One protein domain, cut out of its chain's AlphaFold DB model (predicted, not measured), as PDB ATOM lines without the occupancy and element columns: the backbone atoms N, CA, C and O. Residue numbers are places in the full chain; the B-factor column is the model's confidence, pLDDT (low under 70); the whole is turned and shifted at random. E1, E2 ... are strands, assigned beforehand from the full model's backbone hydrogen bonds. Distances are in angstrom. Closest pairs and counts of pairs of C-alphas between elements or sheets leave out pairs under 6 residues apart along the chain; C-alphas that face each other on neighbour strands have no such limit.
ATOM      1  N   LEU A   2     -29.647  62.997  53.882       79.62
ATOM      2  CA  LEU A   2     -29.764  64.412  53.508       79.62
ATOM      3  C   LEU A   2     -31.090  64.595  52.752       79.62
ATOM      4  O   LEU A   2     -31.482  63.690  52.016       79.62
ATOM      5  N   ARG A   3     -31.797  65.702  52.989       83.25
ATOM      6  CA  ARG A   3     -33.021  66.083  52.264       83.25
ATOM      7  C   ARG A   3     -32.670  67.189  51.279       83.25
ATOM      8  O   ARG A   3     -31.922  68.089  51.665       83.25
ATOM      9  N   ASP A   4     -33.178  67.116  50.053       87.56
ATOM     10  CA  ASP A   4     -33.012  68.207  49.098       87.56
ATOM     11  C   ASP A   4     -33.991  69.334  49.455       87.56
ATOM     12  O   ASP A   4     -35.163  69.097  49.760       87.56
ATOM     13  N   ALA A   5     -33.515  70.576  49.434       88.50
ATOM     14  CA  ALA A   5     -34.366  71.752  49.612       88.50
ATOM     15  C   ALA A   5     -35.404  71.891  48.483       88.50
ATOM     16  O   ALA A   5     -36.419  72.567  48.658       88.50
ATOM     17  N   LEU A   6     -35.143  71.257  47.337       90.31
ATOM     18  CA  LEU A   6     -35.999  71.213  46.159       90.31
ATOM     19  C   LEU A   6     -36.805  69.906  46.055       90.31
ATOM     20  O   LEU A   6     -37.472  69.699  45.044       90.31
ATOM     21  N   ASP A   7     -36.803  69.047  47.081       89.25
ATOM     22  CA  ASP A   7     -37.710  67.893  47.135       89.25
ATOM     23  C   ASP A   7     -39.159  68.386  47.346       89.25
ATOM     24  O   ASP A   7     -39.455  69.006  48.380       89.25
ATOM     25  N   PRO A   8     -40.095  68.128  46.411       84.38
ATOM     26  CA  PRO A   8     -41.480  68.540  46.578       84.38
ATOM     27  C   PRO A   8     -42.178  67.710  47.666       84.38
ATOM     28  O   PRO A   8     -41.998  66.496  47.781       84.38
ATOM     29  N   GLY A   9     -43.012  68.382  48.464       84.19
ATOM     30  CA  GLY A   9     -43.971  67.726  49.354       84.19
ATOM     31  C   GLY A   9     -45.148  67.120  48.581       84.19
ATOM     32  O   GLY A   9     -45.279  67.316  47.374       84.19
ATOM     33  N   ALA A  10     -46.044  66.423  49.286       84.19
ATOM     34  CA  ALA A  10     -47.245  65.817  48.692       84.19
ATOM     35  C   ALA A  10     -48.189  66.836  48.016       84.19
ATOM     36  O   ALA A  10     -49.017  66.471  47.186       84.19
ATOM     37  N   ASP A  11     -48.050  68.106  48.375       81.69
ATOM     38  CA  ASP A  11     -48.818  69.267  47.937       81.69
ATOM     39  C   ASP A  11     -47.976  70.271  47.124       81.69
ATOM     40  O   ASP A  11     -48.401  71.404  46.914       81.69
ATOM     41  N   ASN A  12     -46.775  69.883  46.675       74.75
ATOM     42  CA  ASN A  12     -45.789  70.767  46.038       74.75
ATOM     43  C   ASN A  12     -45.297  71.943  46.921       74.75
ATOM     44  O   ASN A  12     -44.758  72.917  46.395       74.75
ATOM     45  N   ALA A  13     -45.408  71.875  48.257       80.31
ATOM     46  CA  ALA A  13     -45.050  72.994  49.146       80.31
ATOM     47  C   ALA A  13     -43.543  73.183  49.447       80.31
ATOM     48  O   ALA A  13     -43.190  74.078  50.219       80.31
ATOM     49  N   TYR A  14     -42.645  72.377  48.863       89.19
ATOM     50  CA  TYR A  14     -41.189  72.384  49.126       89.19
ATOM     51  C   TYR A  14     -40.844  72.612  50.619       89.19
ATOM     52  O   TYR A  14     -40.328  73.670  50.997       89.19
ATOM     53  N   PRO A  15     -41.164  71.651  51.507       89.38
ATOM     54  CA  PRO A  15     -41.129  71.855  52.959       89.38
ATOM     55  C   PRO A  15     -39.724  72.109  53.523       89.38
ATOM     56  O   PRO A  15     -39.592  72.659  54.613       89.38
ATOM     57  N   TYR A  16     -38.678  71.720  52.792       91.56
ATOM     58  CA  TYR A  16     -37.280  71.914  53.186       91.56
ATOM     59  C   TYR A  16     -36.636  73.145  52.535       91.56
ATOM     60  O   TYR A  16     -35.443  73.386  52.729       91.56
ATOM     61  N   PHE A  17     -37.402  73.924  51.765       94.25
ATOM     62  CA  PHE A  17     -36.901  75.150  51.161       94.25
ATOM     63  C   PHE A  17     -36.530  76.173  52.254       94.25
ATOM     64  O   PHE A  17     -37.306  76.351  53.198       94.25
ATOM     65  N   PRO A  18     -35.383  76.872  52.147       94.62
ATOM     66  CA  PRO A  18     -35.001  77.937  53.071       94.62
ATOM     67  C   PRO A  18     -36.078  79.017  53.197       94.62
ATOM     68  O   PRO A  18     -36.475  79.626  52.203       94.62
ATOM     69  N   ARG A  19     -36.542  79.291  54.416       94.19
ATOM     70  CA  ARG A  19     -37.604  80.271  54.685       94.19
ATOM     71  C   ARG A  19     -37.214  81.213  55.813       94.19
ATOM     72  O   ARG A  19     -36.424  80.852  56.685       94.19
ATOM     73  N   ARG A  20     -37.786  82.414  55.794       91.56
ATOM     74  CA  ARG A  20     -37.783  83.313  56.955       91.56
ATOM     75  C   ARG A  20     -38.747  82.802  58.026       91.56
ATOM     76  O   ARG A  20     -39.560  81.912  57.780       91.56
ATOM     77  N   ALA A  21     -38.693  83.421  59.202       90.56
ATOM     78  CA  ALA A  21     -39.612  83.136  60.304       90.56
ATOM     79  C   ALA A  21     -41.097  83.356  59.942       90.56
ATOM     80  O   ALA A  21     -41.963  82.731  60.543       90.56
ATOM     81  N   ASP A  22     -41.388  84.208  58.954       91.50
ATOM     82  CA  ASP A  22     -42.740  84.473  58.445       91.50
ATOM     83  C   ASP A  22     -43.218  83.466  57.380       91.50
ATOM     84  O   ASP A  22     -44.285  83.641  56.804       91.50
ATOM     85  N   GLY A  23     -42.429  82.426  57.084       90.25
ATOM     86  CA  GLY A  23     -42.758  81.416  56.079       90.25
ATOM     87  C   GLY A  23     -42.436  81.816  54.637       90.25
ATOM     88  O   GLY A  23     -42.543  80.972  53.741       90.25
ATOM     89  N   SER A  24     -41.986  83.051  54.383       92.00
ATOM     90  CA  SER A  24     -41.595  83.490  53.041       92.00
ATOM     91  C   SER A  24     -40.340  82.752  52.546       92.00
ATOM     92  O   SER A  24     -39.403  82.541  53.326       92.00
ATOM     93  N   PRO A  25     -40.276  82.367  51.255       94.00
ATOM     94  CA  PRO A  25     -39.067  81.798  50.666       94.00
ATOM     95  C   PRO A  25     -37.887  82.769  50.769       94.00
ATOM     96  O   PRO A  25     -38.007  83.965  50.480       94.00
ATOM     97  N   LEU A  26     -36.731  82.245  51.157       94.88
ATOM     98  CA  LEU A  26     -35.517  83.018  51.364       94.88
ATOM     99  C   LEU A  26     -34.532  82.780  50.213       94.88
ATOM    100  O   LEU A  26     -33.975  81.692  50.059       94.88
ATOM    101  N   TRP A  27     -34.311  83.830  49.423       94.62
ATOM    102  CA  TRP A  27     -33.443  83.827  48.247       94.62
ATOM    103  C   TRP A  27     -32.167  84.648  48.469       94.62
ATOM    104  O   TRP A  27     -32.189  85.647  49.188       94.62
ATOM    105  N   SER A  28     -31.074  84.240  47.821       95.75
ATOM    106  CA  SER A  28     -29.869  85.045  47.610       95.75
ATOM    107  C   SER A  28     -29.862  85.548  46.168       95.75
ATOM    108  O   SER A  28     -29.756  84.771  45.214       95.75
ATOM    109  N   ASP A  29     -29.985  86.861  46.015       93.50
ATOM    110  CA  ASP A  29     -30.076  87.531  44.715       93.50
ATOM    111  C   ASP A  29     -28.706  87.964  44.163       93.50
ATOM    112  O   ASP A  29     -28.618  88.381  43.008       93.50
ATOM    113  N   SER A  30     -27.628  87.835  44.946       92.19
ATOM    114  CA  SER A  30     -26.283  88.261  44.551       92.19
ATOM    115  C   SER A  30     -25.205  87.229  44.892       92.19
ATOM    116  O   SER A  30     -25.355  86.410  45.797       92.19
ATOM    117  N   ALA A  31     -24.096  87.265  44.147       90.81
ATOM    118  CA  ALA A  31     -22.962  86.366  44.370       90.81
ATOM    119  C   ALA A  31     -22.278  86.631  45.718       90.81
ATOM    120  O   ALA A  31     -21.727  85.715  46.320       90.81
ATOM    121  N   GLU A  32     -22.309  87.881  46.192       89.50
ATOM    122  CA  GLU A  32     -21.717  88.268  47.472       89.50
ATOM    123  C   GLU A  32     -22.459  87.662  48.666       89.50
ATOM    124  O   GLU A  32     -21.851  87.481  49.716       89.50
ATOM    125  N   THR A  33     -23.754  87.352  48.520       89.69
ATOM    126  CA  THR A  33     -24.592  86.806  49.600       89.69
ATOM    127  C   THR A  33     -24.825  85.299  49.512       89.69
ATOM    128  O   THR A  33     -25.407  84.717  50.430       89.69
ATOM    129  N   ASP A  34     -24.362  84.641  48.449       92.00
ATOM    130  CA  ASP A  34     -24.501  83.193  48.301       92.00
ATOM    131  C   ASP A  34     -23.760  82.458  49.429       92.00
ATOM    132  O   ASP A  34     -22.595  82.718  49.725       92.00
ATOM    133  N   GLY A  35     -24.450  81.525  50.094       90.44
ATOM    134  CA  GLY A  35     -23.890  80.770  51.221       90.44
ATOM    135  C   GLY A  35     -23.812  81.540  52.547       90.44
ATOM    136  O   GLY A  35     -23.487  80.937  53.575       90.44
ATOM    137  N   ILE A  36     -24.139  82.837  52.568       94.69
ATOM    138  CA  ILE A  36     -24.189  83.636  53.797       94.69
ATOM    139  C   ILE A  36     -25.505  83.371  54.523       94.69
ATOM    140  O   ILE A  36     -26.581  83.421  53.935       94.69
ATOM    141  N   ARG A  37     -25.428  83.094  55.829       93.75
ATOM    142  CA  ARG A  37     -26.623  82.895  56.655       93.75
ATOM    143  C   ARG A  37     -27.350  84.216  56.891       93.75
ATOM    144  O   ARG A  37     -26.735  85.187  57.318       93.75
ATOM    145  N   ILE A  38     -28.664  84.193  56.714       89.19
ATOM    146  CA  ILE A  38     -29.599  85.240  57.125       89.19
ATOM    147  C   ILE A  38     -30.513  84.598  58.168       89.19
ATOM    148  O   ILE A  38     -31.111  83.556  57.905       89.19
ATOM    149  N   ASP A  39     -30.543  85.155  59.379       88.06
ATOM    150  CA  ASP A  39     -31.331  84.631  60.506       88.06
ATOM    151  C   ASP A  39     -31.101  83.129  60.784       88.06
ATOM    152  O   ASP A  39     -32.013  82.371  61.103       88.06
ATOM    153  N   GLY A  40     -29.851  82.675  60.634       89.50
ATOM    154  CA  GLY A  40     -29.450  81.282  60.867       89.50
ATOM    155  C   GLY A  40     -29.690  80.324  59.693       89.50
ATOM    156  O   GLY A  40     -29.203  79.191  59.738       89.50
ATOM    157  N   VAL A  41     -30.342  80.773  58.619       91.81
ATOM    158  CA  VAL A  41     -30.668  79.971  57.430       91.81
ATOM    159  C   VAL A  41     -29.822  80.416  56.238       91.81
ATOM    160  O   VAL A  41     -29.582  81.603  56.052       91.81
ATOM    161  N   ILE A  42     -29.343  79.475  55.419       94.00
ATOM    162  CA  ILE A  42     -28.654  79.796  54.159       94.00
ATOM    163  C   ILE A  42     -29.719  79.970  53.061       94.00
ATOM    164  O   ILE A  42     -30.437  79.006  52.792       94.00
ATOM    165  N   PRO A  43     -29.847  81.155  52.433       95.38
ATOM    166  CA  PRO A  43     -30.786  81.379  51.340       95.38
ATOM    167  C   PRO A  43     -30.480  80.515  50.115       95.38
ATOM    168  O   PRO A  43     -29.320  80.207  49.831       95.38
ATOM    169  N   MET A  44     -31.510  80.194  49.334       95.81
ATOM    170  CA  MET A  44     -31.331  79.546  48.035       95.81
ATOM    171  C   MET A  44     -30.808  80.570  47.011       95.81
ATOM    172  O   MET A  44     -31.402  81.642  46.892       95.81
ATOM    173  N   PRO A  45     -29.728  80.309  46.258       95.75
ATOM    174  CA  PRO A  45     -29.260  81.236  45.230       95.75
ATOM    175  C   PRO A  45     -30.235  81.320  44.048       95.75
ATOM    176  O   PRO A  45     -30.821  80.318  43.639       95.75
ATOM    177  N   ARG A  46     -30.386  82.515  43.468       95.50
ATOM    178  CA  ARG A  46     -31.048  82.721  42.169       95.50
ATOM    179  C   ARG A  46     -30.469  83.902  41.393       95.50
ATOM    180  O   ARG A  46     -29.774  84.758  41.942       95.50
ATOM    181  N   GLY A  47     -30.804  83.959  40.107       95.19
ATOM    182  CA  GLY A  47     -30.399  85.006  39.175       95.19
ATOM    183  C   GLY A  47     -29.046  84.752  38.512       95.19
ATOM    184  O   GLY A  47     -28.475  83.665  38.581       95.19
ATOM    185  N   SER A  48     -28.521  85.777  37.845       95.50
ATOM    186  CA  SER A  48     -27.264  85.670  37.101       95.50
ATOM    187  C   SER A  48     -26.043  85.682  38.026       95.50
ATOM    188  O   SER A  48     -25.956  86.480  38.961       95.50
ATOM    189  N   ARG A  49     -25.060  84.831  37.733       94.75
ATOM    190  CA  ARG A  49     -23.738  84.778  38.366       94.75
ATOM    191  C   ARG A  49     -22.659  84.790  37.301       94.75
ATOM    192  O   ARG A  49     -22.828  84.214  36.230       94.75
ATOM    193  N   PHE A  50     -21.536  85.432  37.598       94.50
ATOM    194  CA  PHE A  50     -20.361  85.359  36.738       94.50
ATOM    195  C   PHE A  50     -19.412  84.294  37.257       94.50
ATOM    196  O   PHE A  50     -18.992  84.355  38.409       94.50
ATOM    197  N   ILE A  51     -19.035  83.363  36.390       92.69
ATOM    198  CA  ILE A  51     -18.002  82.373  36.681       92.69
ATOM    199  C   ILE A  51     -16.879  82.478  35.652       92.69
ATOM    200  O   ILE A  51     -17.084  82.949  34.529       92.69
ATOM    201  N   ILE A  52     -15.685  82.032  36.037       95.44
ATOM    202  CA  ILE A  52     -14.580  81.832  35.102       95.44
ATOM    203  C   ILE A  52     -14.605  80.371  34.661       95.44
ATOM    204  O   ILE A  52     -14.448  79.472  35.485       95.44
ATOM    205  N   ARG A  53     -14.798  80.136  33.363       93.56
ATOM    206  CA  ARG A  53     -14.736  78.809  32.744       93.56
ATOM    207  C   ARG A  53     -13.818  78.888  31.534       93.56
ATOM    208  O   ARG A  53     -13.977  79.781  30.706       93.56
ATOM    209  N   ASP A  54     -12.824  78.006  31.470       95.50
ATOM    210  CA  ASP A  54     -11.837  77.954  30.379       95.50
ATOM    211  C   ASP A  54     -11.153  79.314  30.112       95.50
ATOM    212  O   ASP A  54     -10.988  79.753  28.974       95.50
ATOM    213  N   GLY A  55     -10.809  80.034  31.188       95.75
ATOM    214  CA  GLY A  55     -10.164  81.352  31.125       95.75
ATOM    215  C   GLY A  55     -11.073  82.504  30.679       95.75
ATOM    216  O   GLY A  55     -10.602  83.632  30.547       95.75
ATOM    217  N   ARG A  56     -12.373  82.262  30.463       95.62
ATOM    218  CA  ARG A  56     -13.350  83.278  30.055       95.62
ATOM    219  C   ARG A  56     -14.363  83.548  31.158       95.62
ATOM    220  O   ARG A  56     -14.846  82.627  31.814       95.62
ATOM    221  N   ARG A  57     -14.720  84.824  31.326       96.44
ATOM    222  CA  ARG A  57     -15.830  85.238  32.190       96.44
ATOM    223  C   ARG A  57     -17.146  85.003  31.453       96.44
ATOM    224  O   ARG A  57     -17.388  85.631  30.426       96.44
ATOM    225  N   ILE A  58     -17.983  84.125  31.992       96.69
ATOM    226  CA  ILE A  58     -19.316  83.820  31.460       96.69
ATOM    227  C   ILE A  58     -20.381  84.117  32.514       96.69
ATOM    228  O   ILE A  58     -20.132  83.961  33.710       96.69
ATOM    229  N   ALA A  59     -21.556  84.558  32.068       95.50
ATOM    230  CA  ALA A  59     -22.736  84.658  32.917       95.50
ATOM    231  C   ALA A  59     -23.504  83.329  32.872       95.50
ATOM    232  O   ALA A  59     -23.750  82.797  31.790       95.50
ATOM    233  N   ILE A  60     -23.880  82.809  34.035       95.44
ATOM    234  CA  ILE A  60     -24.776  81.662  34.200       95.44
ATOM    235  C   ILE A  60     -25.987  82.099  35.020       95.44
ATOM    236  O   ILE A  60     -25.851  82.941  35.900       95.44
ATOM    237  N   ASP A  61     -27.160  81.540  34.753       94.88
ATOM    238  CA  ASP A  61     -28.329  81.717  35.615       94.88
ATOM    239  C   ASP A  61     -28.390  80.548  36.601       94.88
ATOM    240  O   ASP A  61     -28.494  79.395  36.182       94.88
ATOM    241  N   VAL A  62     -28.276  80.844  37.898       95.38
ATOM    242  CA  VAL A  62     -28.279  79.835  38.969       95.38
ATOM    243  C   VAL A  62     -29.661  79.614  39.573       95.38
ATOM    244  O   VAL A  62     -29.788  78.865  40.535       95.38
ATOM    245  N   THR A  63     -30.701  80.254  39.030       95.75
ATOM    246  CA  THR A  63     -32.082  80.042  39.475       95.75
ATOM    247  C   THR A  63     -32.461  78.567  39.309       95.75
ATOM    248  O   THR A  63     -32.412  78.066  38.181       95.75
ATOM    249  N   PRO A  64     -32.870  77.865  40.383       93.88
ATOM    250  CA  PRO A  64     -33.384  76.508  40.276       93.88
ATOM    251  C   PRO A  64     -34.584  76.452  39.331       93.88
ATOM    252  O   PRO A  64     -35.436  77.345  39.341       93.88
ATOM    253  N   ARG A  65     -34.651  75.408  38.503       92.50
ATOM    254  CA  ARG A  65     -35.684  75.239  37.476       92.50
ATOM    255  C   ARG A  65     -36.319  73.858  37.566       92.50
ATOM    256  O   ARG A  65     -35.661  72.891  37.943       92.50
TER     257      ARG A  65
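What this domain is: This is residues 2 to 65 of the 77 residues of an uncharacterized protein of Acidobacteria bacterium 13_1_20CM_3_53_8 (UniProt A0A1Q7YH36). The domain has little regular structure: a hairpin of two strands, E1 then E2, makes one end, with residues 52 to 57 sticking out, while residues 2 to 47 wind in loops with no named element. The printed part has 64 residues and no named helix; the class is all strand, with only 12 residues in named elements. The sheet, order E1 - E2, is antiparallel. The whole is loose, with a radius of gyration of the C-alphas of 13.8 A, and elongated, spanning 43 by 25 by 20 A.

Where its parts are: E1, residues 48 to 53, is 14.9 A long and begins at C-alpha 48 (-27.264, 85.670, 37.101). E2, residues 56 to 61, is 16.1 A long and ends at C-alpha 61 (-28.329, 81.717, 35.615).

How they stand to each other: E1 and E2 form a hairpin, antiparallel at 146 degrees between their directions. C-alphas 48 and 61 face each other at 4.4 A. N 49 and O 60, 2.7 A, and N 58 and O 51, 2.9 A, are within hydrogen-bond range. Outside the named strands, residues 27 to 28 pair with residues 44 to 45, parallel.

The domain as a whole: The C-alphas of Ala 10 and Gly 55, the two farthest apart, are 43.9 A apart. The printed part has no cut, and the link from E1 to E2 is tight. Mean pLDDT of the printed part is 91.6; no printed residue is under 70.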